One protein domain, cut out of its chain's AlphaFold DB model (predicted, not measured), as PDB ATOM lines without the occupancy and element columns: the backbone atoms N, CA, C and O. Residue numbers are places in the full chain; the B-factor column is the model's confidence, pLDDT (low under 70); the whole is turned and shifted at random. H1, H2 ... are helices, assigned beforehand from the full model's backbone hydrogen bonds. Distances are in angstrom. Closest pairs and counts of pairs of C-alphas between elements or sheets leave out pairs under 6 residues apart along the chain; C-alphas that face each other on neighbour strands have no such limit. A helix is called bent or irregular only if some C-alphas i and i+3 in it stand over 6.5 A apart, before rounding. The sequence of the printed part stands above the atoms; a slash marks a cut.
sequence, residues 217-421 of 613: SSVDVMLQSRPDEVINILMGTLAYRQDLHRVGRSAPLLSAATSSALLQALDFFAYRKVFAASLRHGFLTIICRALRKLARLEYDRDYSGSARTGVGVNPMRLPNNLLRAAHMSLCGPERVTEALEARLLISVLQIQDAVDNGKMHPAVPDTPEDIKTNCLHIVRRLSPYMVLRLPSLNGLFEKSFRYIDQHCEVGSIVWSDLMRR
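AT A GLANCE: This is residues 217 to 421 of the 613 residues of the protein "MYND-type domain-containing protein" of Cylindrobasidium torrendii FP15055 ss-10 (UniProt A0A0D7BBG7). H6, H8, H10 and H11 form a bundle in the middle, up and down, each running against the one before it in the chain. H4 packs on H8, with H2, H5 and the far-lying H1 beyond it; H12 packs on H10 at the opposite side, and H9 on H6 and H12. Residues 306 to 311, after H7, stick out. The printed part has 205 residues, with thirteen named helices, H1 to H13 in order, and no named strand; it is all helix and compact, with a radius of gyration of the C-alphas of 17.0 A and spans of 49 by 39 by 32 A.

HOW THE PARTS SIT: Begin with the longest helix, H11, residues 367 to 388, only just irregular, with C-alphas 381 and 384 7.0 A apart and a kink of 33 degrees near residue 382. H8, residues 317 to 329, touches it at a shallow tilt of 21 degrees, the same way; the closest C-alphas, of His 327 and Ile 378, are 5.0 A apart. H10, residues 344 to 356, forms a helical hairpin with H11, closest at the C-alphas of Val 348 and Cys 375, 5.8 A. Next find the hub, H6, residues 283 to 295: it touches H10 with closest C-alphas Ala 295 and Ile 351 at 4.6 A, and H8 with Ile 287 and Leu 322 at 6.0 A. It also touches H3, residues 242 to 245, at Ala 290 and Leu 244, C-alphas 6.5 A apart, and H9, residues 333 to 341, at Leu 284 and Ala 339, 6.3 A. H4, residues 256 to 270, touches H8, and H2, residues 227 to 240, touches H4 with residues 234 to 238 alone. H5, residues 272 to 280, touches H2, and H1, residues 218 to 225, touches H5. H12, residues 394 to 409, touches H9 and H10. H7, residues 302 to 305, is close to but not clearly touching H4; H13, residues 417 to 421, is near H11. O i to N i+4 pairs are within hydrogen-bond range throughout, except in H4, 9 of 11, and H11, 16 of 18; H3 and H7 are too short for such a pair.

IN THESE COORDINATES: Find C-alpha 367 at (7.599, 20.248, -16.057); H11 runs 32.7 A to C-alpha 388. H4 spans 22.6 A, H12 22.4 A and H2 20.1 A. H1 begins at C-alpha 218, (40.584, 22.948, -5.519).

THE WHOLE: The farthest C-alphas, of Ser 218 and Glu 409, are 54.0 A apart. The printed part has no cut; H7 to H8 is a long link. Residues 303 to 313 and 363 to 366 have pLDDT under 70.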
ATOM      1  N   SER A 217      38.347  24.152  -9.754       74.38
ATOM      2  CA  SER A 217      38.748  24.631  -8.427       74.38
ATOM      3  C   SER A 217      39.407  23.519  -7.605       74.38
ATOM      4  O   SER A 217      39.267  22.328  -7.894       74.38
ATOM      5  N   SER A 218      40.084  23.900  -6.519       72.38
ATOM      6  CA  SER A 218      40.584  22.948  -5.519       72.38
ATOM      7  C   SER A 218      39.483  22.024  -4.983       72.38
ATOM      8  O   SER A 218      39.761  20.874  -4.651       72.38
ATOM      9  N   VAL A 219      38.226  22.482  -4.972       71.88
ATOM     10  CA  VAL A 219      37.060  21.674  -4.596       71.88
ATOM     11  C   VAL A 219      36.771  20.578  -5.608       71.88
ATOM     12  O   VAL A 219      36.560  19.438  -5.211       71.88
ATOM     13  N   ASP A 220      36.795  20.889  -6.903       78.38
ATOM     14  CA  ASP A 220      36.595  19.889  -7.954       78.38
ATOM     15  C   ASP A 220      37.679  18.802  -7.876       78.38
ATOM     16  O   ASP A 220      37.374  17.608  -7.830       78.38
ATOM     17  N   VAL A 221      38.946  19.209  -7.724       82.31
ATOM     18  CA  VAL A 221      40.069  18.282  -7.511       82.31
ATOM     19  C   VAL A 221      39.848  17.427  -6.260       82.31
ATOM     20  O   VAL A 221      40.007  16.206  -6.316       82.31
ATOM     21  N   MET A 222      39.423  18.034  -5.151       83.12
ATOM     22  CA  MET A 222      39.145  17.336  -3.895       83.12
ATOM     23  C   MET A 222      38.018  16.304  -4.052       83.12
ATOM     24  O   MET A 222      38.240  15.125  -3.769       83.12
ATOM     25  N   LEU A 223      36.849  16.701  -4.565       84.31
ATOM     26  CA  LEU A 223      35.699  15.815  -4.782       84.31
ATOM     27  C   LEU A 223      36.050  14.654  -5.723       84.31
ATOM     28  O   LEU A 223      35.658  13.509  -5.496       84.31
ATOM     29  N   GLN A 224      36.843  14.927  -6.762       85.12
ATOM     30  CA  GLN A 224      37.322  13.909  -7.692       85.12
ATOM     31  C   GLN A 224      38.431  13.015  -7.123       85.12
ATOM     32  O   GLN A 224      38.619  11.900  -7.619       85.12
ATOM     33  N   SER A 225      39.184  13.476  -6.125       88.94
ATOM     34  CA  SER A 225      40.230  12.686  -5.465       88.94
ATOM     35  C   SER A 225      39.678  11.743  -4.392       88.94
ATOM     36  O   SER A 225      40.256  10.684  -4.168       88.94
ATOM     37  N   ARG A 226      38.531  12.082  -3.781       91.75
ATOM     38  CA  ARG A 226      37.913  11.328  -2.673       91.75
ATOM     39  C   ARG A 226      36.438  10.960  -2.937       91.75
ATOM     40  O   ARG A 226      35.588  11.175  -2.072       91.75
ATOM     41  N   PRO A 227      36.086  10.393  -4.110       92.00
ATOM     42  CA  PRO A 227      34.689  10.206  -4.504       92.00
ATOM     43  C   PRO A 227      33.924   9.227  -3.602       92.00
ATOM     44  O   PRO A 227      32.746   9.443  -3.335       92.00
ATOM     45  N   ASP A 228      34.572   8.168  -3.110       91.69
ATOM     46  CA  ASP A 228      33.923   7.203  -2.217       91.69
ATOM     47  C   ASP A 228      33.636   7.800  -0.836       91.69
ATOM     48  O   ASP A 228      32.594   7.505  -0.260       91.69
ATOM     49  N   GLU A 229      34.495   8.683  -0.319       90.94
ATOM     50  CA  GLU A 229      34.228   9.376   0.947       90.94
ATOM     51  C   GLU A 229      33.047  10.338   0.820       90.94
ATOM     52  O   GLU A 229      32.150  10.302   1.658       90.94
ATOM     53  N   VAL A 230      33.000  11.129  -0.259       89.38
ATOM     54  CA  VAL A 230      31.871  12.028  -0.568       89.38
ATOM     55  C   VAL A 230      30.558  11.246  -0.597       89.38
ATOM     56  O   VAL A 230      29.570  11.643   0.018       89.38
ATOM     57  N   ILE A 231      30.546  10.111  -1.297       90.88
ATOM     58  CA  ILE A 231      29.345   9.290  -1.414       90.88
ATOM     59  C   ILE A 231      28.994   8.604  -0.103       90.88
ATOM     60  O   ILE A 231      27.817   8.563   0.225       90.88
ATOM     61  N   ASN A 232      29.959   8.103   0.667       89.38
ATOM     62  CA  ASN A 232      29.675   7.509   1.973       89.38
ATOM     63  C   ASN A 232      29.022   8.517   2.919       89.38
ATOM     64  O   ASN A 232      28.074   8.163   3.613       89.38
ATOM     65  N   ILE A 233      29.480   9.771   2.898       87.00
ATOM     66  CA  ILE A 233      28.875  10.860   3.664       87.00
ATOM     67  C   ILE A 233      27.428  11.089   3.206       87.00
ATOM     68  O   ILE A 233      26.506  11.023   4.017       87.00
ATOM     69  N   LEU A 234      27.202  11.273   1.899       87.31
ATOM     70  CA  LEU A 234      25.860  11.503   1.344       87.31
ATOM     71  C   LEU A 234      24.907  10.337   1.602       87.31
ATOM     72  O   LEU A 234      23.751  10.535   1.975       87.31
ATOM     73  N   MET A 235      25.387   9.113   1.399       88.69
ATOM     74  CA  MET A 235      24.629   7.892   1.632       88.69
ATOM     75  C   MET A 235      24.345   7.700   3.112       88.69
ATOM     76  O   MET A 235      23.238   7.291   3.428       88.69
ATOM     77  N   GLY A 236      25.283   8.032   4.004       86.69
ATOM     78  CA  GLY A 236      25.065   8.067   5.448       86.69
ATOM     79  C   GLY A 236      23.927   9.020   5.793       86.69
ATOM     80  O   GLY A 236      22.906   8.585   6.322       86.69
ATOM     81  N   THR A 237      24.028  10.281   5.365       84.31
ATOM     82  CA  THR A 237      22.977  11.292   5.553       84.31
ATOM     83  C   THR A 237      21.616  10.817   5.041       84.31
ATOM     84  O   THR A 237      20.619  10.961   5.741       84.31
ATOM     85  N   LEU A 238      21.543  10.217   3.849       88.06
ATOM     86  CA  LEU A 238      20.285   9.705   3.291       88.06
ATOM     87  C   LEU A 238      19.808   8.413   3.981       88.06
ATOM     88  O   LEU A 238      18.605   8.177   4.075       88.06
ATOM     89  N   ALA A 239      20.722   7.579   4.476       84.62
ATOM     90  CA  ALA A 239      20.419   6.333   5.172       84.62
ATOM     91  C   ALA A 239      19.991   6.543   6.631       84.62
ATOM     92  O   ALA A 239      19.387   5.644   7.206       84.62
ATOM     93  N   TYR A 240      20.214   7.702   7.240       82.19
ATOM     94  CA  TYR A 240      19.628   7.993   8.555       82.19
ATOM     95  C   TYR A 240      18.189   8.506   8.468       82.19
ATOM     96  O   TYR A 240      17.414   8.419   9.422       82.19
ATOM     97  N   ARG A 241      17.772   8.956   7.284       81.81
ATOM     98  CA  ARG A 241      16.436   9.492   7.051       81.81
ATOM     99  C   ARG A 241      15.399   8.368   6.988       81.81
ATOM    100  O   ARG A 241      15.228   7.681   5.978       81.81
ATOM    101  N   GLN A 242      14.685   8.168   8.098       83.12
ATOM    102  CA  GLN A 242      13.632   7.147   8.222       83.12
ATOM    103  C   GLN A 242      12.534   7.296   7.157       83.12
ATOM    104  O   GLN A 242      11.940   6.300   6.727       83.12
ATOM    105  N   ASP A 243      12.304   8.528   6.701       85.56
ATOM    106  CA  ASP A 243      11.350   8.875   5.653       85.56
ATOM    107  C   ASP A 243      11.744   8.381   4.249       85.56
ATOM    108  O   ASP A 243      10.895   8.430   3.368       85.56
ATOM    109  N   LEU A 244      12.950   7.834   4.030       87.38
ATOM    110  CA  LEU A 244      13.348   7.170   2.774       87.38
ATOM    111  C   LEU A 244      13.286   5.642   2.820       87.38
ATOM    112  O   LEU A 244      13.126   4.999   1.779       87.38
ATOM    113  N   HIS A 245      13.423   5.035   3.999       85.88
ATOM    114  CA  HIS A 245      13.535   3.574   4.116       85.88
ATOM    115  C   HIS A 245      12.217   2.845   3.964       85.88
ATOM    116  O   HIS A 245      12.165   1.761   3.380       85.88
ATOM    117  N   ARG A 246      11.148   3.431   4.499       85.56
ATOM    118  CA  ARG A 246       9.813   2.837   4.468       85.56
ATOM    119  C   ARG A 246       9.050   3.425   3.294       85.56
ATOM    120  O   ARG A 246       9.016   4.634   3.149       85.56
ATOM    121  N   VAL A 247       8.429   2.591   2.469       82.44
ATOM    122  CA  VAL A 247       7.530   3.016   1.382       82.44
ATOM    123  C   VAL A 247       6.179   2.356   1.637       82.44
ATOM    124  O   VAL A 247       6.136   1.136   1.790       82.44
ATOM    125  N   GLY A 248       5.079   3.111   1.696       84.88
ATOM    126  CA  GLY A 248       3.786   2.564   2.130       84.88
ATOM    127  C   GLY A 248       2.921   3.569   2.876       84.88
ATOM    128  O   GLY A 248       3.411   4.588   3.337       84.88
ATOM    129  N   ARG A 249       1.642   3.225   3.077       79.81
ATOM    130  CA  ARG A 249       0.657   4.085   3.764       79.81
ATOM    131  C   ARG A 249       1.052   4.483   5.193       79.81
ATOM    132  O   ARG A 249       0.601   5.511   5.670       79.81
ATOM    133  N   SER A 250       1.868   3.675   5.870       84.62
ATOM    134  CA  SER A 250       2.382   3.946   7.220       84.62
ATOM    135  C   SER A 250       3.796   4.536   7.229       84.62
ATOM    136  O   SER A 250       4.401   4.677   8.291       84.62
ATOM    137  N   ALA A 251       4.370   4.815   6.057       84.88
ATOM    138  CA  ALA A 251       5.697   5.394   5.970       84.88
ATOM    139  C   ALA A 251       5.658   6.903   6.256       84.88
ATOM    140  O   ALA A 251       4.685   7.561   5.893       84.88
ATOM    141  N   PRO A 252       6.730   7.473   6.837       84.75
ATOM    142  CA  PRO A 252       6.815   8.917   7.009       84.75
ATOM    143  C   PRO A 252       6.809   9.611   5.644       84.75
ATOM    144  O   PRO A 252       7.382   9.084   4.681       84.75
ATOM    145  N   LEU A 253       6.191  10.789   5.565       89.12
ATOM    146  CA  LEU A 253       6.272  11.641   4.380       89.12
ATOM    147  C   LEU A 253       7.727  12.031   4.124       89.12
ATOM    148  O   LEU A 253       8.479  12.271   5.065       89.12
ATOM    149  N   LEU A 254       8.109  12.114   2.850       89.00
ATOM    150  CA  LEU A 254       9.396  12.655   2.442       89.00
ATOM    151  C   LEU A 254       9.498  14.105   2.924       89.00
ATOM    152  O   LEU A 254       8.782  14.982   2.434       89.00
ATOM    153  N   SER A 255      10.370  14.340   3.897       88.44
ATOM    154  CA  SER A 255      10.558  15.654   4.491       88.44
ATOM    155  C   SER A 255      11.232  16.621   3.519       88.44
ATOM    156  O   SER A 255      11.931  16.243   2.569       88.44
ATOM    157  N   ALA A 256      11.066  17.905   3.811       82.38
ATOM    158  CA  ALA A 256      11.812  19.006   3.222       82.38
ATOM    159  C   ALA A 256      13.333  18.770   3.213       82.38
ATOM    160  O   ALA A 256      14.002  18.928   2.188       82.38
ATOM    161  N   ALA A 257      13.872  18.361   4.364       81.00
ATOM    162  CA  ALA A 257      15.298  18.135   4.560       81.00
ATOM    163  C   ALA A 257      15.805  16.986   3.684       81.00
ATOM    164  O   ALA A 257      16.825  17.124   3.011       81.00
ATOM    165  N   THR A 258      15.056  15.885   3.619       87.81
ATOM    166  CA  THR A 258      15.391  14.747   2.762       87.81
ATOM    167  C   THR A 258      15.308  15.104   1.281       87.81
ATOM    168  O   THR A 258      16.193  14.746   0.507       87.81
ATOM    169  N   SER A 259      14.283  15.854   0.875       87.88
ATOM    170  CA  SER A 259      14.139  16.339  -0.503       87.88
ATOM    171  C   SER A 259      15.311  17.234  -0.914       87.88
ATOM    172  O   SER A 259      15.859  17.080  -2.006       87.88
ATOM    173  N   SER A 260      15.741  18.127  -0.018       82.81
ATOM    174  CA  SER A 260      16.920  18.972  -0.213       82.81
ATOM    175  C   SER A 260      18.204  18.141  -0.313       82.81
ATOM    176  O   SER A 260      18.973  18.322  -1.257       82.81
ATOM    177  N   ALA A 261      18.407  17.182   0.595       85.19
ATOM    178  CA  ALA A 261      19.569  16.292   0.583       85.19
ATOM    179  C   ALA A 261      19.638  15.443  -0.699       85.19
ATOM    180  O   ALA A 261      20.717  15.240  -1.249       85.19
ATOM    181  N   LEU A 262      18.493  14.988  -1.220       91.00
ATOM    182  CA  LEU A 262      18.429  14.305  -2.512       91.00
ATOM    183  C   LEU A 262      18.845  15.229  -3.656       91.00
ATOM    184  O   LEU A 262      19.677  14.834  -4.461       91.00
ATOM    185  N   LEU A 263      18.304  16.450  -3.738       88.25
ATOM    186  CA  LEU A 263      18.686  17.403  -4.789       88.25
ATOM    187  C   LEU A 263      20.186  17.703  -4.770       88.25
ATOM    188  O   LEU A 263      20.828  17.679  -5.813       88.25
ATOM    189  N   GLN A 264      20.746  17.899  -3.583       83.88
ATOM    190  CA  GLN A 264      22.178  18.092  -3.392       83.88
ATOM    191  C   GLN A 264      23.002  16.878  -3.834       83.88
ATOM    192  O   GLN A 264      23.995  17.019  -4.545       83.88
ATOM    193  N   ALA A 265      22.576  15.666  -3.468       89.00
ATOM    194  CA  ALA A 265      23.228  14.446  -3.926       89.00
ATOM    195  C   ALA A 265      23.195  14.321  -5.461       89.00
ATOM    196  O   ALA A 265      24.160  13.857  -6.064       89.00
ATOM    197  N   LEU A 266      22.113  14.774  -6.101       90.44
ATOM    198  CA  LEU A 266      21.987  14.805  -7.558       90.44
ATOM    199  C   LEU A 266      22.881  15.864  -8.209       90.44
ATOM    200  O   LEU A 266      23.400  15.619  -9.295       90.44
ATOM    201  N   ASP A 267      23.115  17.004  -7.565       86.69
ATOM    202  CA  ASP A 267      24.048  18.014  -8.071       86.69
ATOM    203  C   ASP A 267      25.490  17.464  -8.115       86.69
ATOM    204  O   ASP A 267      26.239  17.746  -9.055       86.69
ATOM    205  N   PHE A 268      25.862  16.564  -7.191       86.62
ATOM    206  CA  PHE A 268      27.157  15.872  -7.249       86.62
ATOM    207  C   PHE A 268      27.309  14.948  -8.461       86.62
ATOM    208  O   PHE A 268      28.423  14.531  -8.787       86.62
ATOM    209  N   PHE A 269      26.223  14.627  -9.168       87.44
ATOM    210  CA  PHE A 269      26.293  13.755 -10.339       87.44
ATOM    211  C   PHE A 269      26.927  14.455 -11.542       87.44
ATOM    212  O   PHE A 269      27.333  13.783 -12.490       87.44
ATOM    213  N   ALA A 270      27.101  15.779 -11.476       84.94
ATOM    214  CA  ALA A 270      27.952  16.512 -12.405       84.94
ATOM    215  C   ALA A 270      29.421  16.036 -12.356       84.94
ATOM    216  O   ALA A 270      30.123  16.095 -13.368       84.94
ATOM    217  N   TYR A 271      29.884  15.499 -11.220       87.38
ATOM    218  CA  TYR A 271      31.247  14.997 -11.052       87.38
ATOM    219  C   TYR A 271      31.317  13.505 -11.392       87.38
ATOM    220  O   TYR A 271      30.923  12.644 -10.606       87.38
ATOM    221  N   ARG A 272      31.894  13.166 -12.552       87.88
ATOM    222  CA  ARG A 272      31.918  11.791 -13.099       87.88
ATOM    223  C   ARG A 272      32.404  10.720 -12.111       87.88
ATOM    224  O   ARG A 272      31.843   9.626 -12.076       87.88
ATOM    225  N   LYS A 273      33.452  11.003 -11.327       88.88
ATOM    226  CA  LYS A 273      34.000  10.047 -10.346       88.88
ATOM    227  C   LYS A 273      33.072   9.846  -9.146       88.88
ATOM    228  O   LYS A 273      32.911   8.712  -8.703       88.88
ATOM    229  N   VAL A 274      32.441  10.921  -8.671       90.44
ATOM    230  CA  VAL A 274      31.451  10.883  -7.585       90.44
ATOM    231  C   VAL A 274      30.197  10.154  -8.057       90.44
ATOM    232  O   VAL A 274      29.726   9.253  -7.375       90.44
ATOM    233  N   PHE A 275      29.729  10.428  -9.278       90.38
ATOM    234  CA  PHE A 275      28.648   9.668  -9.899       90.38
ATOM    235  C   PHE A 275      28.979   8.171  -9.973       90.38
ATOM    236  O   PHE A 275      28.200   7.353  -9.496       90.38
ATOM    237  N   ALA A 276      30.157   7.790 -10.476       87.62
ATOM    238  CA  ALA A 276      30.566   6.385 -10.525       87.62
ATOM    239  C   ALA A 276      30.611   5.726  -9.130       87.62
ATOM    240  O   ALA A 276      30.171   4.584  -8.980       87.62
ATOM    241  N   ALA A 277      31.097   6.443  -8.111       90.81
ATOM    242  CA  ALA A 277      31.053   5.989  -6.724       90.81
ATOM    243  C   ALA A 277      29.608   5.840  -6.216       90.81
ATOM    244  O   ALA A 277      29.285   4.806  -5.637       90.81
ATOM    245  N   SER A 278      28.709   6.785  -6.515       91.12
ATOM    246  CA  SER A 278      27.299   6.752  -6.085       91.12
ATOM    247  C   SER A 278      26.608   5.463  -6.506       91.12
ATOM    248  O   SER A 278      25.900   4.829  -5.724       91.12
ATOM    249  N   LEU A 279      26.899   5.020  -7.729       88.12
ATOM    250  CA  LEU A 279      26.349   3.791  -8.252       88.12
ATOM    251  C   LEU A 279      26.909   2.585  -7.481       88.12
ATOM    252  O   LEU A 279      26.165   1.671  -7.149       88.12
ATOM    253  N   ARG A 280      28.209   2.540  -7.152       88.31
ATOM    254  CA  ARG A 280      28.783   1.430  -6.355       88.31
ATOM    255  C   ARG A 280      28.152   1.307  -4.965       88.31
ATOM    256  O   ARG A 280      28.079   0.198  -4.447       88.31
ATOM    257  N   HIS A 281      27.671   2.413  -4.407       90.50
ATOM    258  CA  HIS A 281      27.055   2.475  -3.080       90.50
ATOM    259  C   HIS A 281      25.529   2.313  -3.088       90.50
ATOM    260  O   HIS A 281      24.879   2.534  -2.072       90.50
ATOM    261  N   GLY A 282      24.924   1.895  -4.204       91.06
ATOM    262  CA  GLY A 282      23.498   1.562  -4.226       91.06
ATOM    263  C   GLY A 282      22.563   2.773  -4.305       91.06
ATOM    264  O   GLY A 282      21.381   2.659  -3.964       91.06
ATOM    265  N   PHE A 283      23.054   3.943  -4.732       92.88
ATOM    266  CA  PHE A 283      22.254   5.173  -4.788       92.88
ATOM    267  C   PHE A 283      20.995   5.028  -5.660       92.88
ATOM    268  O   PHE A 283      19.961   5.634  -5.373       92.88
ATOM    269  N   LEU A 284      21.020   4.161  -6.681       94.12
ATOM    270  CA  LEU A 284      19.856   3.910  -7.532       94.12
ATOM    271  C   LEU A 284      18.679   3.321  -6.741       94.12
ATOM    272  O   LEU A 284      17.518   3.619  -7.031       94.12
ATOM    273  N   THR A 285      18.966   2.556  -5.684       94.31
ATOM    274  CA  THR A 285      17.947   2.062  -4.750       94.31
ATOM    275  C   THR A 285      17.259   3.207  -4.012       94.31
ATOM    276  O   THR A 285      16.031   3.192  -3.879       94.31
ATOM    277  N   ILE A 286      18.020   4.217  -3.579       94.75
ATOM    278  CA  ILE A 286      17.475   5.415  -2.929       94.75
ATOM    279  C   ILE A 286      16.619   6.209  -3.915       94.75
ATOM    280  O   ILE A 286      15.476   6.527  -3.584       94.75
ATOM    281  N   ILE A 287      17.110   6.438  -5.140       95.69
ATOM    282  CA  ILE A 287      16.341   7.115  -6.197       95.69
ATOM    283  C   ILE A 287      14.987   6.429  -6.394       95.69
ATOM    284  O   ILE A 287      13.945   7.079  -6.356       95.69
ATOM    285  N   CYS A 288      14.976   5.105  -6.564       96.31
ATOM    286  CA  CYS A 288      13.736   4.377  -6.821       96.31
ATOM    287  C   CYS A 288      12.761   4.443  -5.634       96.31
ATOM    288  O   CYS A 288      11.550   4.516  -5.838       96.31
ATOM    289  N   ARG A 289      13.256   4.432  -4.386       94.94
ATOM    290  CA  ARG A 289      12.408   4.619  -3.193       94.94
ATOM    291  C   ARG A 289      11.798   6.019  -3.153       94.94
ATOM    292  O   ARG A 289      10.589   6.127  -2.953       94.94
ATOM    293  N   ALA A 290      12.601   7.052  -3.405       94.75
ATOM    294  CA  ALA A 290      12.139   8.435  -3.465       94.75
ATOM    295  C   ALA A 290      11.086   8.633  -4.568       94.75
ATOM    296  O   ALA A 290      10.019   9.177  -4.301       94.75
ATOM    297  N   LEU A 291      11.317   8.100  -5.775       95.94
ATOM    298  CA  LEU A 291      10.347   8.152  -6.877       95.94
ATOM    299  C   LEU A 291       9.004   7.507  -6.499       95.94
ATOM    300  O   LEU A 291       7.955   8.088  -6.758       95.94
ATOM    301  N   ARG A 292       9.001   6.346  -5.830       94.69
ATOM    302  CA  ARG A 292       7.741   5.720  -5.380       94.69
ATOM    303  C   ARG A 292       6.986   6.562  -4.357       94.69
ATOM    304  O   ARG A 292       5.761   6.600  -4.408       94.69
ATOM    305  N   LYS A 293       7.694   7.219  -3.437       93.50
ATOM    306  CA  LYS A 293       7.076   8.135  -2.464       93.50
ATOM    307  C   LYS A 293       6.450   9.332  -3.146       93.50
ATOM    308  O   LYS A 293       5.283   9.631  -2.910       93.50
ATOM    309  N   LEU A 294       7.205   9.957  -4.047       92.69
ATOM    310  CA  LEU A 294       6.732  11.090  -4.829       92.69
ATOM    311  C   LEU A 294       5.480  10.710  -5.622       92.69
ATOM    312  O   LEU A 294       4.476  11.404  -5.513       92.69
ATOM    313  N   ALA A 295       5.482   9.570  -6.320       92.50
ATOM    314  CA  ALA A 295       4.327   9.096  -7.087       92.50
ATOM    315  C   ALA A 295       3.052   8.903  -6.250       92.50
ATOM    316  O   ALA A 295       1.941   9.067  -6.749       92.50
ATOM    317  N   ARG A 296       3.202   8.564  -4.966       91.00
ATOM    318  CA  ARG A 296       2.094   8.394  -4.015       91.00
ATOM    319  C   ARG A 296       1.714   9.676  -3.284       91.00
ATOM    320  O   ARG A 296       0.832   9.641  -2.433       91.00
ATOM    321  N   LEU A 297       2.378  10.786  -3.603       88.62
ATOM    322  CA  LEU A 297       2.259  12.056  -2.895       88.62
ATOM    323  C   LEU A 297       2.606  11.926  -1.398       88.62
ATOM    324  O   LEU A 297       2.111  12.692  -0.577       88.62
ATOM    325  N   GLU A 298       3.470  10.963  -1.050       86.69
ATOM    326  CA  GLU A 298       4.011  10.749   0.298       86.69
ATOM    327  C   GLU A 298       5.169  11.738   0.558       86.69
ATOM    328  O   GLU A 298       6.293  11.326   0.847       86.69
ATOM    329  N   TYR A 299       4.926  13.042   0.404       83.06
ATOM    330  CA  TYR A 299       5.881  14.119   0.686       83.06
ATOM    331  C   TYR A 299       5.186  15.302   1.363       83.06
ATOM    332  O   TYR A 299       3.979  15.492   1.212       83.06
ATOM    333  N   ASP A 300       5.951  16.082   2.122       80.94
ATOM    334  CA  ASP A 300       5.444  17.271   2.805       80.94
ATOM    335  C   ASP A 300       5.037  18.353   1.784       80.94
ATOM    336  O   ASP A 300       5.880  18.932   1.092       80.94
ATOM    337  N   ARG A 301       3.725  18.597   1.648       76.06
ATOM    338  CA  ARG A 301       3.167  19.586   0.708       76.06
ATOM    339  C   ARG A 301       3.297  21.017   1.223       76.06
ATOM    340  O   ARG A 301       3.415  21.941   0.408       76.06
ATOM    341  N   ASP A 302       3.330  21.191   2.540       71.06
ATOM    342  CA  ASP A 302       3.403  22.502   3.189       71.06
ATOM    343  C   ASP A 302       4.774  23.156   2.965       71.06
ATOM    344  O   ASP A 302       4.922  24.376   3.056       71.06
ATOM    345  N   TYR A 303       5.759  22.370   2.517       63.06
ATOM    346  CA  TYR A 303       7.050  22.861   2.050       63.06
ATOM    347  C   TYR A 303       6.953  23.919   0.934       63.06
ATOM    348  O   TYR A 303       7.790  24.822   0.852       63.06
ATOM    349  N   SER A 304       5.910  23.866   0.099       55.38
ATOM    350  CA  SER A 304       5.673  24.886  -0.934       55.38
ATOM    351  C   SER A 304       5.382  26.286  -0.361       55.38
ATOM    352  O   SER A 304       5.590  27.281  -1.054       55.38
ATOM    353  N   GLY A 305       4.969  26.375   0.912       46.91
ATOM    354  CA  GLY A 305       4.561  27.608   1.591       46.91
ATOM    355  C   GLY A 305       5.674  28.379   2.308       46.91
ATOM    356  O   GLY A 305       5.424  29.481   2.801       46.91
ATOM    357  N   SER A 306       6.913  27.873   2.361       50.81
ATOM    358  CA  SER A 306       8.047  28.613   2.942       50.81
ATOM    359  C   SER A 306       8.522  29.736   2.002       50.81
ATOM    360  O   SER A 306       9.628  29.722   1.455       50.81
ATOM    361  N   ALA A 307       7.709  30.784   1.862       47.22
ATOM    362  CA  ALA A 307       8.081  32.033   1.199       47.22
ATOM    363  C   ALA A 307       9.320  32.701   1.839       47.22
ATOM    364  O   ALA A 307       9.996  33.510   1.202       47.22
ATOM    365  N   ARG A 308       9.663  32.343   3.091       44.34
ATOM    366  CA  ARG A 308      10.769  32.952   3.848       44.34
ATOM    367  C   ARG A 308      12.145  32.704   3.233       44.34
ATOM    368  O   ARG A 308      12.963  33.620   3.227       44.34
ATOM    369  N   THR A 309      12.407  31.523   2.678       47.69
ATOM    370  CA  THR A 309      13.720  31.230   2.077       47.69
ATOM    371  C   THR A 309      13.815  31.683   0.621       47.69
ATOM    372  O   THR A 309      14.914  31.805   0.095       47.69
ATOM    373  N   GLY A 310      12.691  31.980  -0.048       51.00
ATOM    374  CA  GLY A 310      12.673  32.328  -1.476       51.00
ATOM    375  C   GLY A 310      13.122  31.193  -2.409       51.00
ATOM    376  O   GLY A 310      13.216  31.402  -3.612       51.00
ATOM    377  N   VAL A 311      13.379  30.000  -1.867       53.34
ATOM    378  CA  VAL A 311      13.741  28.790  -2.609       53.34
ATOM    379  C   VAL A 311      12.619  27.780  -2.398       53.34
ATOM    380  O   VAL A 311      12.790  26.760  -1.738       53.34
ATOM    381  N   GLY A 312      11.426  28.089  -2.911       57.66
ATOM    382  CA  GLY A 312      10.379  27.079  -3.017       57.66
ATOM    383  C   GLY A 312      10.889  25.982  -3.947       57.66
ATOM    384  O   GLY A 312      11.093  26.230  -5.139       57.66
ATOM    385  N   VAL A 313      11.167  24.785  -3.425       64.19
ATOM    386  CA  VAL A 313      11.498  23.659  -4.305       64.19
ATOM    387  C   VAL A 313      10.228  23.335  -5.066       64.19
ATOM    388  O   VAL A 313       9.241  22.888  -4.489       64.19
ATOM    389  N   ASN A 314      10.257  23.586  -6.372       76.06
ATOM    390  CA  ASN A 314       9.200  23.147  -7.264       76.06
ATOM    391  C   ASN A 314       9.016  21.628  -7.059       76.06
ATOM    392  O   ASN A 314       9.981  20.886  -7.288       76.06
ATOM    393  N   PRO A 315       7.825  21.153  -6.644       72.62
ATOM    394  CA  PRO A 315       7.591  19.740  -6.343       72.62
ATOM    395  C   PRO A 315       7.871  18.829  -7.546       72.62
ATOM    396  O   PRO A 315       8.153  17.650  -7.364       72.62
ATOM    397  N   MET A 316       7.884  19.382  -8.765       83.81
ATOM    398  CA  MET A 316       8.210  18.672 -10.003       83.81
ATOM    399  C   MET A 316       9.710  18.612 -10.309       83.81
ATOM    400  O   MET A 316      10.156  17.740 -11.054       83.81
ATOM    401  N   ARG A 317      10.527  19.495  -9.721       88.06
ATOM    402  CA  ARG A 317      11.978  19.522  -9.968       88.06
ATOM    403  C   ARG A 317      12.660  18.266  -9.433       88.06
ATOM    404  O   ARG A 317      13.515  17.703 -10.111       88.06
ATOM    405  N   LEU A 318      12.277  17.818  -8.238       91.12
ATOM    406  CA  LEU A 318      12.850  16.621  -7.624       91.12
ATOM    407  C   LEU A 318      12.574  15.336  -8.434       91.12
ATOM    408  O   LEU A 318      13.553  14.679  -8.792       91.12
ATOM    409  N   PRO A 319      11.323  14.961  -8.781       94.38
ATOM    410  CA  PRO A 319      11.073  13.763  -9.583       94.38
ATOM    411  C   PRO A 319      11.749  13.840 -10.955       94.38
ATOM    412  O   PRO A 319      12.331  12.846 -11.385       94.38
ATOM    413  N   ASN A 320      11.768  15.010 -11.605       94.50
ATOM    414  CA  ASN A 320      12.461  15.182 -12.883       94.50
ATOM    415  C   ASN A 320      13.973  14.910 -12.765       94.50
ATOM    416  O   ASN A 320      14.534  14.119 -13.526       94.50
ATOM    417  N   ASN A 321      14.630  15.497 -11.760       93.25
ATOM    418  CA  ASN A 321      16.059  15.292 -11.515       93.25
ATOM    419  C   ASN A 321      16.376  13.834 -11.139       93.25
ATOM    420  O   ASN A 321      17.368  13.282 -11.614       93.25
ATOM    421  N   LEU A 322      15.526  13.195 -10.331       95.88
ATOM    422  CA  LEU A 322      15.665  11.786  -9.956       95.88
ATOM    423  C   LEU A 322      15.526  10.853 -11.166       95.88
ATOM    424  O   LEU A 322      16.322   9.925 -11.315       95.88
ATOM    425  N   LEU A 323      14.559  11.099 -12.055       96.62
ATOM    426  CA  LEU A 323      14.395  10.323 -13.287       96.62
ATOM    427  C   LEU A 323      15.573  10.523 -14.241       96.62
ATOM    428  O   LEU A 323      16.093   9.548 -14.780       96.62
ATOM    429  N   ARG A 324      16.041  11.765 -14.415       95.06
ATOM    430  CA  ARG A 324      17.231  12.062 -15.220       95.06
ATOM    431  C   ARG A 324      18.456  11.325 -14.682       95.06
ATOM    432  O   ARG A 324      19.200  10.727 -15.455       95.06
ATOM    433  N   ALA A 325      18.646  11.326 -13.366       94.44
ATOM    434  CA  ALA A 325      19.723  10.592 -12.721       94.44
ATOM    435  C   ALA A 325      19.599   9.081 -12.931       94.44
ATOM    436  O   ALA A 325      20.552   8.473 -13.410       94.44
ATOM    437  N   ALA A 326      18.418   8.497 -12.693       96.19
ATOM    438  CA  ALA A 326      18.165   7.083 -12.959       96.19
ATOM    439  C   ALA A 326      18.462   6.716 -14.418       96.19
ATOM    440  O   ALA A 326      19.138   5.725 -14.671       96.19
ATOM    441  N   HIS A 327      18.016   7.530 -15.378       94.62
ATOM    442  CA  HIS A 327      18.315   7.344 -16.796       94.62
ATOM    443  C   HIS A 327      19.828   7.306 -17.068       94.62
ATOM    444  O   HIS A 327      20.304   6.373 -17.714       94.62
ATOM    445  N   MET A 328      20.588   8.272 -16.538       91.06
ATOM    446  CA  MET A 328      22.050   8.321 -16.692       91.06
ATOM    447  C   MET A 328      22.762   7.144 -16.009       91.06
ATOM    448  O   MET A 328      23.862   6.769 -16.417       91.06
ATOM    449  N   SER A 329      22.153   6.546 -14.981       92.38
ATOM    450  CA  SER A 329      22.696   5.389 -14.260       92.38
ATOM    451  C   SER A 329      22.552   4.069 -15.019       92.38
ATOM    452  O   SER A 329      23.252   3.112 -14.696       92.38
ATOM    453  N   LEU A 330      21.672   3.987 -16.022       92.06
ATOM    454  CA  LEU A 330      21.367   2.758 -16.766       92.06
ATOM    455  C   LEU A 330      22.402   2.462 -17.865       92.06
ATOM    456  O   LEU A 330      22.091   2.401 -19.060       92.06
ATOM    457  N   CYS A 331      23.644   2.263 -17.435       86.44
ATOM    458  CA  CYS A 331      24.785   1.932 -18.278       86.44
ATOM    459  C   CYS A 331      25.332   0.551 -17.884       86.44
ATOM    460  O   CYS A 331      25.959   0.411 -16.836       86.44
ATOM    461  N   GLY A 332      25.092  -0.459 -18.724       85.88
ATOM    462  CA  GLY A 332      25.554  -1.834 -18.516       85.88
ATOM    463  C   GLY A 332      24.590  -2.721 -17.708       85.88
ATOM    464  O   GLY A 332      23.687  -2.229 -17.021       85.88
ATOM    465  N   PRO A 333      24.757  -4.054 -17.784       88.06
ATOM    466  CA  PRO A 333      23.822  -5.017 -17.203       88.06
ATOM    467  C   PRO A 333      23.828  -5.025 -15.670       88.06
ATOM    468  O   PRO A 333      22.780  -5.256 -15.073       88.06
ATOM    469  N   GLU A 334      24.949  -4.742 -15.001       86.44
ATOM    470  CA  GLU A 334      25.001  -4.655 -13.533       86.44
ATOM    471  C   GLU A 334      24.131  -3.511 -13.010       86.44
ATOM    472  O   GLU A 334      23.416  -3.670 -12.023       86.44
ATOM    473  N   ARG A 335      24.139  -2.364 -13.698       89.69
ATOM    474  CA  ARG A 335      23.322  -1.208 -13.311       89.69
ATOM    475  C   ARG A 335      21.856  -1.415 -13.621       89.69
ATOM    476  O   ARG A 335      21.005  -1.038 -12.823       89.69
ATOM    477  N   VAL A 336      21.553  -2.080 -14.731       93.19
ATOM    478  CA  VAL A 336      20.188  -2.530 -15.018       93.19
ATOM    479  C   VAL A 336      19.718  -3.548 -13.974       93.19
ATOM    480  O   VAL A 336      18.580  -3.461 -13.529       93.19
ATOM    481  N   THR A 337      20.585  -4.464 -13.532       92.69
ATOM    482  CA  THR A 337      20.285  -5.418 -12.451       92.69
ATOM    483  C   THR A 337      19.887  -4.672 -11.179       92.69
ATOM    484  O   THR A 337      18.773  -4.857 -10.695       92.69
ATOM    485  N   GLU A 338      20.747  -3.766 -10.706       93.38
ATOM    486  CA  GLU A 338      20.488  -2.929  -9.529       93.38
ATOM    487  C   GLU A 338      19.182  -2.132  -9.680       93.38
ATOM    488  O   GLU A 338      18.355  -2.103  -8.772       93.38
ATOM    489  N   ALA A 339      18.948  -1.534 -10.852       95.75
ATOM    490  CA  ALA A 339      17.736  -0.776 -11.148       95.75
ATOM    491  C   ALA A 339      16.465  -1.627 -11.027       95.75
ATOM    492  O   ALA A 339      15.460  -1.193 -10.457       95.75
ATOM    493  N   LEU A 340      16.488  -2.840 -11.582       96.38
ATOM    494  CA  LEU A 340      15.352  -3.757 -11.555       96.38
ATOM    495  C   LEU A 340      15.112  -4.300 -10.144       96.38
ATOM    496  O   LEU A 340      13.967  -4.337  -9.693       96.38
ATOM    497  N   GLU A 341      16.171  -4.640  -9.409       95.31
ATOM    498  CA  GLU A 341      16.088  -5.030  -7.995       95.31
ATOM    499  C   GLU A 341      15.521  -3.899  -7.127       95.31
ATOM    500  O   GLU A 341      14.648  -4.130  -6.283       95.31
ATOM    501  N   ALA A 342      15.923  -2.658  -7.411       95.56
ATOM    502  CA  ALA A 342      15.393  -1.440  -6.812       95.56
ATOM    503  C   ALA A 342      13.954  -1.106  -7.245       95.56
ATOM    504  O   ALA A 342      13.368  -0.143  -6.737       95.56
ATOM    505  N   ARG A 343      13.354  -1.911  -8.133       96.62
ATOM    506  CA  ARG A 343      12.009  -1.747  -8.700       96.62
ATOM    507  C   ARG A 343      11.852  -0.450  -9.506       96.62
ATOM    508  O   ARG A 343      10.835   0.237  -9.392       96.62
ATOM    509  N   LEU A 344      12.842  -0.090 -10.324       97.00
ATOM    510  CA  LEU A 344      12.808   1.129 -11.142       97.00
ATOM    511  C   LEU A 344      11.584   1.172 -12.068       97.00
ATOM    512  O   LEU A 344      10.888   2.181 -12.088       97.00
ATOM    513  N   LEU A 345      11.279   0.079 -12.780       95.94
ATOM    514  CA  LEU A 345      10.200   0.051 -13.781       95.94
ATOM    515  C   LEU A 345       8.839   0.475 -13.217       95.94
ATOM    516  O   LEU A 345       8.198   1.366 -13.768       95.94
ATOM    517  N   ILE A 346       8.416  -0.114 -12.098       95.69
ATOM    518  CA  ILE A 346       7.155   0.269 -11.448       95.69
ATOM    519  C   ILE A 346       7.204   1.704 -10.912       95.69
ATOM    520  O   ILE A 346       6.202   2.404 -10.966       95.69
ATOM    521  N   SER A 347       8.366   2.170 -10.445       96.12
ATOM    522  CA  SER A 347       8.524   3.543  -9.941       96.12
ATOM    523  C   SER A 347       8.322   4.567 -11.060       96.12
ATOM    524  O   SER A 347       7.651   5.573 -10.859       96.12
ATOM    525  N   VAL A 348       8.859   4.282 -12.252       96.00
ATOM    526  CA  VAL A 348       8.684   5.105 -13.458       96.00
ATOM    527  C   VAL A 348       7.219   5.132 -13.894       96.00
ATOM    528  O   VAL A 348       6.681   6.208 -14.128       96.00
ATOM    529  N   LEU A 349       6.552   3.972 -13.940       94.50
ATOM    530  CA  LEU A 349       5.133   3.892 -14.310       94.50
ATOM    531  C   LEU A 349       4.225   4.617 -13.308       94.50
ATOM    532  O   LEU A 349       3.287   5.285 -13.718       94.50
ATOM    533  N   GLN A 350       4.519   4.531 -12.007       94.62
ATOM    534  CA  GLN A 350       3.766   5.242 -10.970       94.62
ATOM    535  C   GLN A 350       3.934   6.762 -11.069       94.62
ATOM    536  O   GLN A 350       2.959   7.488 -10.904       94.62
ATOM    537  N   ILE A 351       5.148   7.254 -11.345       94.88
ATOM    538  CA  ILE A 351       5.370   8.688 -11.579       94.88
ATOM    539  C   ILE A 351       4.619   9.148 -12.827       94.88
ATOM    540  O   ILE A 351       3.938  10.168 -12.778       94.88
ATOM    541  N   GLN A 352       4.711   8.392 -13.922       93.88
ATOM    542  CA  GLN A 352       3.992   8.715 -15.148       93.88
ATOM    543  C   GLN A 352       2.471   8.757 -14.915       93.88
ATOM    544  O   GLN A 352       1.847   9.749 -15.271       93.88
ATOM    545  N   ASP A 353       1.897   7.755 -14.238       93.50
ATOM    546  CA  ASP A 353       0.475   7.730 -13.854       93.50
ATOM    547  C   ASP A 353       0.085   8.938 -12.988       93.50
ATOM    548  O   ASP A 353      -0.971   9.541 -13.186       93.50
ATOM    549  N   ALA A 354       0.937   9.321 -12.032       92.69
ATOM    550  CA  ALA A 354       0.687  10.475 -11.178       92.69
ATOM    551  C   ALA A 354       0.665  11.795 -11.968       92.69
ATOM    552  O   ALA A 354      -0.136  12.679 -11.659       92.69
ATOM    553  N   VAL A 355       1.503  11.922 -12.998       92.06
ATOM    554  CA  VAL A 355       1.500  13.077 -13.902       92.06
ATOM    555  C   VAL A 355       0.295  13.045 -14.846       92.06
ATOM    556  O   VAL A 355      -0.394  14.054 -14.974       92.06
ATOM    557  N   ASP A 356       0.005  11.902 -15.473       91.06
ATOM    558  CA  ASP A 356      -1.088  11.757 -16.445       91.06
ATOM    559  C   ASP A 356      -2.470  11.993 -15.810       91.06
ATOM    560  O   ASP A 356      -3.337  12.601 -16.431       91.06
ATOM    561  N   ASN A 357      -2.654  11.598 -14.546       91.19
ATOM    562  CA  ASN A 357      -3.895  11.823 -13.798       91.19
ATOM    563  C   ASN A 357      -3.944  13.173 -13.058       91.19
ATOM    564  O   ASN A 357      -4.813  13.371 -12.209       91.19
ATOM    565  N   GLY A 358      -2.984  14.075 -13.288       89.94
ATOM    566  CA  GLY A 358      -2.938  15.386 -12.631       89.94
ATOM    567  C   GLY A 358      -2.712  15.346 -11.113       89.94
ATOM    568  O   GLY A 358      -2.822  16.374 -10.456       89.94
ATOM    569  N   LYS A 359      -2.358  14.188 -10.535       88.94
ATOM    570  CA  LYS A 359      -2.055  14.039  -9.097       88.94
ATOM    571  C   LYS A 359      -0.838  14.880  -8.695       88.94
ATOM    572  O   LYS A 359      -0.748  15.347  -7.562       88.94
ATOM    573  N   MET A 360       0.092  15.065  -9.630       87.69
ATOM    574  CA  MET A 360       1.225  15.978  -9.523       87.69
ATOM    575  C   MET A 360       0.937  17.265 -10.300       87.69
ATOM    576  O   MET A 360       1.200  17.344 -11.500       87.69
ATOM    577  N   HIS A 361       0.390  18.277  -9.622       78.69
ATOM    578  CA  HIS A 361       0.132  19.573 -10.246       78.69
ATOM    579  C   HIS A 361       1.431  20.376 -10.412       78.69
ATOM    580  O   HIS A 361       2.115  20.656  -9.422       78.69
ATOM    581  N   PRO A 362       1.780  20.783 -11.641       70.44
ATOM    582  CA  PRO A 362       2.930  21.633 -11.864       70.44
ATOM    583  C   PRO A 362       2.624  23.077 -11.453       70.44
ATOM    584  O   PRO A 362       1.607  23.644 -11.840       70.44
ATOM    585  N   ALA A 363       3.557  23.714 -10.746       68.12
ATOM    586  CA  ALA A 363       3.584  25.176 -10.658       68.12
ATOM    587  C   ALA A 363       4.108  25.821 -11.963       68.12
ATOM    588  O   ALA A 363       3.959  27.021 -12.160       68.12
ATOM    589  N   VAL A 364       4.746  25.030 -12.842       67.50
ATOM    590  CA  VAL A 364       5.405  25.485 -14.079       67.50
ATOM    591  C   VAL A 364       4.988  24.596 -15.267       67.50
ATOM    592  O   VAL A 364       5.231  23.385 -15.192       67.50
ATOM    593  N   PRO A 365       4.427  25.158 -16.361       68.00
ATOM    594  CA  PRO A 365       3.800  24.406 -17.457       68.00
ATOM    595  C   PRO A 365       4.662  23.317 -18.107       68.00
ATOM    596  O   PRO A 365       4.129  22.276 -18.467       68.00
ATOM    597  N   ASP A 366       5.979  23.521 -18.214       67.12
ATOM    598  CA  ASP A 366       6.868  22.635 -18.990       67.12
ATOM    599  C   ASP A 366       7.300  21.365 -18.231       67.12
ATOM    600  O   ASP A 366       7.799  20.398 -18.804       67.12
ATOM    601  N   THR A 367       7.080  21.325 -16.916       78.25
ATOM    602  CA  THR A 367       7.599  20.248 -16.057       78.25
ATOM    603  C   THR A 367       6.954  18.861 -16.238       78.25
ATOM    604  O   THR A 367       7.665  17.866 -16.066       78.25
ATOM    605  N   PRO A 368       5.659  18.715 -16.593       87.25
ATOM    606  CA  PRO A 368       5.061  17.406 -16.862       87.25
ATOM    607  C   PRO A 368       5.663  16.707 -18.081       87.25
ATOM    608  O   PRO A 368       5.900  15.500 -18.035       87.25
ATOM    609  N   GLU A 369       5.928  17.449 -19.159       90.56
ATOM    610  CA  GLU A 369       6.433  16.872 -20.410       90.56
ATOM    611  C   GLU A 369       7.885  16.409 -20.263       90.56
ATOM    612  O   GLU A 369       8.243  15.327 -20.735       90.56
ATOM    613  N   ASP A 370       8.696  17.148 -19.500       91.38
ATOM    614  CA  ASP A 370      10.046  16.727 -19.115       91.38
ATOM    615  C   ASP A 370      10.034  15.399 -18.344       91.38
ATOM    616  O   ASP A 370      10.837  14.499 -18.612       91.38
ATOM    617  N   ILE A 371       9.099  15.237 -17.400       93.19
ATOM    618  CA  ILE A 371       8.961  13.997 -16.630       93.19
ATOM    619  C   ILE A 371       8.550  12.836 -17.537       93.19
ATOM    620  O   ILE A 371       9.163  11.767 -17.459       93.19
ATOM    621  N   LYS A 372       7.563  13.027 -18.422       93.00
ATOM    622  CA  LYS A 372       7.149  12.001 -19.397       93.00
ATOM    623  C   LYS A 372       8.300  11.622 -20.324       93.00
ATOM    624  O   LYS A 372       8.561  10.436 -20.538       93.00
ATOM    625  N   THR A 373       9.045  12.619 -20.795       93.81
ATOM    626  CA  THR A 373      10.236  12.448 -21.628       93.81
ATOM    627  C   THR A 373      11.298  11.621 -20.904       93.81
ATOM    628  O   THR A 373      11.783  10.627 -21.449       93.81
ATOM    629  N   ASN A 374      11.604  11.931 -19.642       94.88
ATOM    630  CA  ASN A 374      12.560  11.159 -18.846       94.88
ATOM    631  C   ASN A 374      12.070   9.733 -18.529       94.88
ATOM    632  O   ASN A 374      12.862   8.789 -18.598       94.88
ATOM    633  N   CYS A 375      10.774   9.533 -18.269       95.38
ATOM    634  CA  CYS A 375      10.185   8.196 -18.126       95.38
ATOM    635  C   CYS A 375      10.376   7.367 -19.407       95.38
ATOM    636  O   CYS A 375      10.834   6.220 -19.364       95.38
ATOM    637  N   LEU A 376      10.097   7.969 -20.566       92.44
ATOM    638  CA  LEU A 376      10.284   7.336 -21.867       92.44
ATOM    639  C   LEU A 376      11.760   7.030 -22.148       92.44
ATOM    640  O   LEU A 376      12.066   5.953 -22.662       92.44
ATOM    641  N   HIS A 377      12.680   7.928 -21.787       93.62
ATOM    642  CA  HIS A 377      14.118   7.688 -21.906       93.62
ATOM    643  C   HIS A 377      14.567   6.478 -21.086       93.62
ATOM    644  O   HIS A 377      15.283   5.632 -21.619       93.62
ATOM    645  N   ILE A 378      14.083   6.317 -19.851       95.50
ATOM    646  CA  ILE A 378      14.371   5.126 -19.036       95.50
ATOM    647  C   ILE A 378      13.862   3.850 -19.726       95.50
ATOM    648  O   ILE A 378      14.615   2.888 -19.885       95.50
ATOM    649  N   VAL A 379      12.611   3.836 -20.198       93.38
ATOM    650  CA  VAL A 379      12.031   2.665 -20.886       93.38
ATOM    651  C   VAL A 379      12.754   2.355 -22.204       93.38
ATOM    652  O   VAL A 379      12.911   1.187 -22.579       93.38
ATOM    653  N   ARG A 380      13.218   3.383 -22.925       90.38
ATOM    654  CA  ARG A 380      14.057   3.230 -24.121       90.38
ATOM    655  C   ARG A 380      15.421   2.652 -23.766       90.38
ATOM    656  O   ARG A 380      15.832   1.707 -24.428       90.38
ATOM    657  N   ARG A 381      16.059   3.118 -22.689       92.19
ATOM    658  CA  ARG A 381      17.355   2.615 -22.206       92.19
ATOM    659  C   ARG A 381      17.287   1.158 -21.751       92.19
ATOM    660  O   ARG A 381      18.200   0.387 -22.017       92.19
ATOM    661  N   LEU A 382      16.181   0.753 -21.124       93.00
ATOM    662  CA  LEU A 382      15.930  -0.637 -20.720       93.00
ATOM    663  C   LEU A 382      15.514  -1.538 -21.891       93.00
ATOM    664  O   LEU A 382      15.672  -2.757 -21.817       93.00
ATOM    665  N   SER A 383      15.006  -0.952 -22.979       90.44
ATOM    666  CA  SER A 383      14.477  -1.680 -24.136       90.44
ATOM    667  C   SER A 383      15.393  -2.770 -24.655       90.44
ATOM    668  O   SER A 383      14.892  -3.873 -24.878       90.44
ATOM    669  N   PRO A 384      16.687  -2.516 -24.903       89.12
ATOM    670  CA  PRO A 384      17.501  -3.524 -25.542       89.12
ATOM    671  C   PRO A 384      17.716  -4.726 -24.631       89.12
ATOM    672  O   PRO A 384      17.606  -5.854 -25.091       89.12
ATOM    673  N   TYR A 385      17.885  -4.504 -23.327       90.50
ATOM    674  CA  TYR A 385      17.998  -5.565 -22.329       90.50
ATOM    675  C   TYR A 385      16.728  -6.434 -22.264       90.50
ATOM    676  O   TYR A 385      16.821  -7.659 -22.194       90.50
ATOM    677  N   MET A 386      15.546  -5.812 -22.365       89.00
ATOM    678  CA  MET A 386      14.253  -6.513 -22.436       89.00
ATOM    679  C   MET A 386      14.089  -7.295 -23.748       89.00
ATOM    680  O   MET A 386      13.619  -8.428 -23.761       89.00
ATOM    681  N   VAL A 387      14.450  -6.672 -24.872       87.06
ATOM    682  CA  VAL A 387      14.286  -7.211 -26.233       87.06
ATOM    683  C   VAL A 387      15.223  -8.382 -26.487       87.06
ATOM    684  O   VAL A 387      14.802  -9.356 -27.115       87.06
ATOM    685  N   LEU A 388      16.461  -8.270 -26.010       85.38
ATOM    686  CA  LEU A 388      17.486  -9.302 -26.105       85.38
ATOM    687  C   LEU A 388      17.228 -10.460 -25.143       85.38
ATOM    688  O   LEU A 388      17.748 -11.542 -25.384       85.38
ATOM    689  N   ARG A 389      16.429 -10.245 -24.084       85.44
ATOM    690  CA  ARG A 389      16.215 -11.210 -22.996       85.44
ATOM    691  C   ARG A 389      17.538 -11.757 -22.477       85.44
ATOM    692  O   ARG A 389      17.732 -12.968 -22.417       85.44
ATOM    693  N   LEU A 390      18.450 -10.846 -22.128       89.75
ATOM    694  CA  LEU A 390      19.741 -11.249 -21.579       89.75
ATOM    695  C   LEU A 390      19.494 -12.220 -20.416       89.75
ATOM    696  O   LEU A 390      18.763 -11.854 -19.485       89.75
ATOM    697  N   PRO A 391      20.043 -13.446 -20.455       88.62
ATOM    698  CA  PRO A 391      19.757 -14.461 -19.448       88.62
ATOM    699  C   PRO A 391      20.054 -13.994 -18.022       88.62
ATOM    700  O   PRO A 391      19.401 -14.430 -17.076       88.62
ATOM    701  N   SER A 392      21.008 -13.072 -17.848       88.69
ATOM    702  CA  SER A 392      21.285 -12.463 -16.547       88.69
ATOM    703  C   SER A 392      20.203 -11.546 -15.999       88.69
ATOM    704  O   SER A 392      20.137 -11.381 -14.783       88.69
ATOM    705  N   LEU A 393      19.345 -11.002 -16.857       92.25
ATOM    706  CA  LEU A 393      18.314 -10.033 -16.498       92.25
ATOM    707  C   LEU A 393      16.896 -10.595 -16.618       92.25
ATOM    708  O   LEU A 393      15.971  -9.998 -16.070       92.25
ATOM    709  N   ASN A 394      16.702 -11.727 -17.305       90.00
ATOM    710  CA  ASN A 394      15.370 -12.250 -17.615       90.00
ATOM    711  C   ASN A 394      14.502 -12.443 -16.358       90.00
ATOM    712  O   ASN A 394      13.421 -11.866 -16.262       90.00
ATOM    713  N   GLY A 395      15.023 -13.130 -15.334       90.50
ATOM    714  CA  GLY A 395      14.284 -13.346 -14.083       90.50
ATOM    715  C   GLY A 395      13.963 -12.052 -13.316       90.50
ATOM    716  O   GLY A 395      12.950 -11.975 -12.618       90.50
ATOM    717  N   LEU A 396      14.783 -11.006 -13.464       94.56
ATOM    718  CA  LEU A 396      14.538  -9.694 -12.853       94.56
ATOM    719  C   LEU A 396      13.457  -8.909 -13.599       94.56
ATOM    720  O   LEU A 396      12.618  -8.266 -12.962       94.56
ATOM    721  N   PHE A 397      13.438  -8.986 -14.931       94.12
ATOM    722  CA  PHE A 397      12.353  -8.427 -15.733       94.12
ATOM    723  C   PHE A 397      11.034  -9.146 -15.456       94.12
ATOM    724  O   PHE A 397      10.050  -8.476 -15.169       94.12
ATOM    725  N   GLU A 398      11.013 -10.479 -15.434       91.50
ATOM    726  CA  GLU A 398       9.819 -11.264 -15.087       91.50
ATOM    727  C   GLU A 398       9.289 -10.922 -13.692       91.50
ATOM    728  O   GLU A 398       8.090 -10.728 -13.499       91.50
ATOM    729  N   LYS A 399      10.178 -10.801 -12.699       94.50
ATOM    730  CA  LYS A 399       9.801 -10.343 -11.355       94.50
ATOM    731  C   LYS A 399       9.228  -8.923 -11.381       94.50
ATOM    732  O   LYS A 399       8.249  -8.658 -10.687       94.50
ATOM    733  N   SER A 400       9.818  -8.027 -12.170       94.75
ATOM    734  CA  SER A 400       9.335  -6.651 -12.320       94.75
ATOM    735  C   SER A 400       7.967  -6.598 -13.002       94.75
ATOM    736  O   SER A 400       7.110  -5.853 -12.545       94.75
ATOM    737  N   PHE A 401       7.735  -7.403 -14.042       93.88
ATOM    738  CA  PHE A 401       6.448  -7.472 -14.733       93.88
ATOM    739  C   PHE A 401       5.356  -8.047 -13.846       93.88
ATOM    740  O   PHE A 401       4.340  -7.389 -13.696       93.88
ATOM    741  N   ARG A 402       5.608  -9.157 -13.139       93.50
ATOM    742  CA  ARG A 402       4.647  -9.688 -12.157       93.50
ATOM    743  C   ARG A 402       4.238  -8.642 -11.121       93.50
ATOM    744  O   ARG A 402       3.082  -8.570 -10.729       93.50
ATOM    745  N   TYR A 403       5.189  -7.822 -10.679       94.00
ATOM    746  CA  TYR A 403       4.902  -6.732  -9.750       94.00
ATOM    747  C   TYR A 403       4.058  -5.619 -10.395       94.00
ATOM    748  O   TYR A 403       3.192  -5.046  -9.743       94.00
ATOM    749  N   ILE A 404       4.300  -5.308 -11.670       93.44
ATOM    750  CA  ILE A 404       3.493  -4.357 -12.447       93.44
ATOM    751  C   ILE A 404       2.074  -4.901 -12.645       93.44
ATOM    752  O   ILE A 404       1.131  -4.160 -12.397       93.44
ATOM    753  N   ASP A 405       1.913  -6.177 -12.999       91.81
ATOM    754  CA  ASP A 405       0.609  -6.826 -13.177       91.81
ATOM    755  C   ASP A 405      -0.239  -6.738 -11.907       91.81
ATOM    756  O   ASP A 405      -1.350  -6.216 -11.957       91.81
ATOM    757  N   GLN A 406       0.331  -7.088 -10.749       94.06
ATOM    758  CA  GLN A 406      -0.330  -6.932  -9.443       94.06
ATOM    759  C   GLN A 406      -0.800  -5.492  -9.187       94.06
ATOM    760  O   GLN A 406      -1.862  -5.257  -8.617       94.06
ATOM    761  N   HIS A 407      -0.000  -4.506  -9.596       92.44
ATOM    762  CA  HIS A 407      -0.332  -3.095  -9.436       92.44
ATOM    763  C   HIS A 407      -1.393  -2.609 -10.444       92.44
ATOM    764  O   HIS A 407      -2.176  -1.714 -10.106       92.44
ATOM    765  N   CYS A 408      -1.451  -3.191 -11.642       89.94
ATOM    766  CA  CYS A 408      -2.496  -2.949 -12.636       89.94
ATOM    767  C   CYS A 408      -3.837  -3.564 -12.214       89.94
ATOM    768  O   CYS A 408      -4.867  -2.913 -12.354       89.94
ATOM    769  N   GLU A 409      -3.830  -4.774 -11.648       92.44
ATOM    770  CA  GLU A 409      -5.032  -5.471 -11.159       92.44
ATOM    771  C   GLU A 409      -5.778  -4.664 -10.088       92.44
ATOM    772  O   GLU A 409      -7.004  -4.604 -10.092       92.44
ATOM    773  N   VAL A 410      -5.046  -3.974  -9.206       93.12
ATOM    774  CA  VAL A 410      -5.630  -3.085  -8.183       93.12
ATOM    775  C   VAL A 410      -5.892  -1.656  -8.685       93.12
ATOM    776  O   VAL A 410      -6.207  -0.775  -7.887       93.12
ATOM    777  N   GLY A 411      -5.708  -1.393  -9.985       90.50
ATOM    778  CA  GLY A 411      -5.929  -0.081 -10.605       90.50
ATOM    779  C   GLY A 411      -4.961   1.015 -10.148       90.50
ATOM    780  O   GLY A 411      -5.278   2.198 -10.240       90.50
ATOM    781  N   SER A 412      -3.790   0.651  -9.613       86.69
ATOM    782  CA  SER A 412      -2.825   1.630  -9.085       86.69
ATOM    783  C   SER A 412      -1.891   2.228 -10.139       86.69
ATOM    784  O   SER A 412      -1.219   3.215  -9.843       86.69
ATOM    785  N   ILE A 413      -1.833   1.628 -11.331       89.88
ATOM    786  CA  ILE A 413      -1.127   2.124 -12.519       89.88
ATOM    787  C   ILE A 413      -1.841   1.641 -13.786       89.88
ATOM    788  O   ILE A 413      -2.547   0.631 -13.763       89.88
ATOM    789  N   VAL A 414      -1.575   2.307 -14.909       86.38
ATOM    790  CA  VAL A 414      -1.988   1.866 -16.247       86.38
ATOM    791  C   VAL A 414      -0.764   1.416 -17.050       86.38
ATOM    792  O   VAL A 414       0.267   2.090 -17.079       86.38
ATOM    793  N   TRP A 415      -0.862   0.267 -17.727       79.38
ATOM    794  CA  TRP A 415       0.167  -0.173 -18.674       79.38
ATOM    795  C   TRP A 415       0.311   0.838 -19.811       79.38
ATOM    796  O   TRP A 415      -0.651   1.098 -20.530       79.38
ATOM    797  N   SER A 416       1.532   1.306 -20.068       76.12
ATOM    798  CA  SER A 416       1.817   1.932 -21.356       76.12
ATOM    799  C   SER A 416       1.815   0.870 -22.463       76.12
ATOM    800  O   SER A 416       2.352  -0.233 -22.292       76.12
ATOM    801  N   ASP A 417       1.246   1.196 -23.625       77.75
ATOM    802  CA  ASP A 417       1.173   0.278 -24.776       77.75
ATOM    803  C   ASP A 417       2.548  -0.272 -25.178       77.75
ATOM    804  O   ASP A 417       2.692  -1.443 -25.546       77.75
ATOM    805  N   LEU A 418       3.584   0.563 -25.060       72.12
ATOM    806  CA  LEU A 418       4.970   0.188 -25.325       72.12
ATOM    807  C   LEU A 418       5.435  -0.975 -24.435       72.12
ATOM    808  O   LEU A 418       6.139  -1.870 -24.905       72.12
ATOM    809  N   MET A 419       5.044  -0.969 -23.161       74.56
ATOM    810  CA  MET A 419       5.440  -1.981 -22.188       74.56
ATOM    811  C   MET A 419       4.632  -3.273 -22.371       74.56
ATOM    812  O   MET A 419       5.223  -4.356 -22.368       74.56
ATOM    813  N   ARG A 420       3.329  -3.171 -22.674       79.25
ATOM    814  CA  ARG A 420       2.459  -4.330 -22.960       79.25
ATOM    815  C   ARG A 420       2.970  -5.155 -24.148       79.25
ATOM    816  O   ARG A 420       3.079  -6.377 -24.065       79.25
ATOM    817  N   ARG A 421       3.378  -4.491 -25.236       80.62
ATOM    818  CA  ARG A 421       3.939  -5.164 -26.428       80.62
ATOM    819  C   ARG A 421       5.237  -5.922 -26.143       80.62
ATOM    820  O   ARG A 421       5.530  -6.906 -26.814       80.62
TER     821      ARG A 421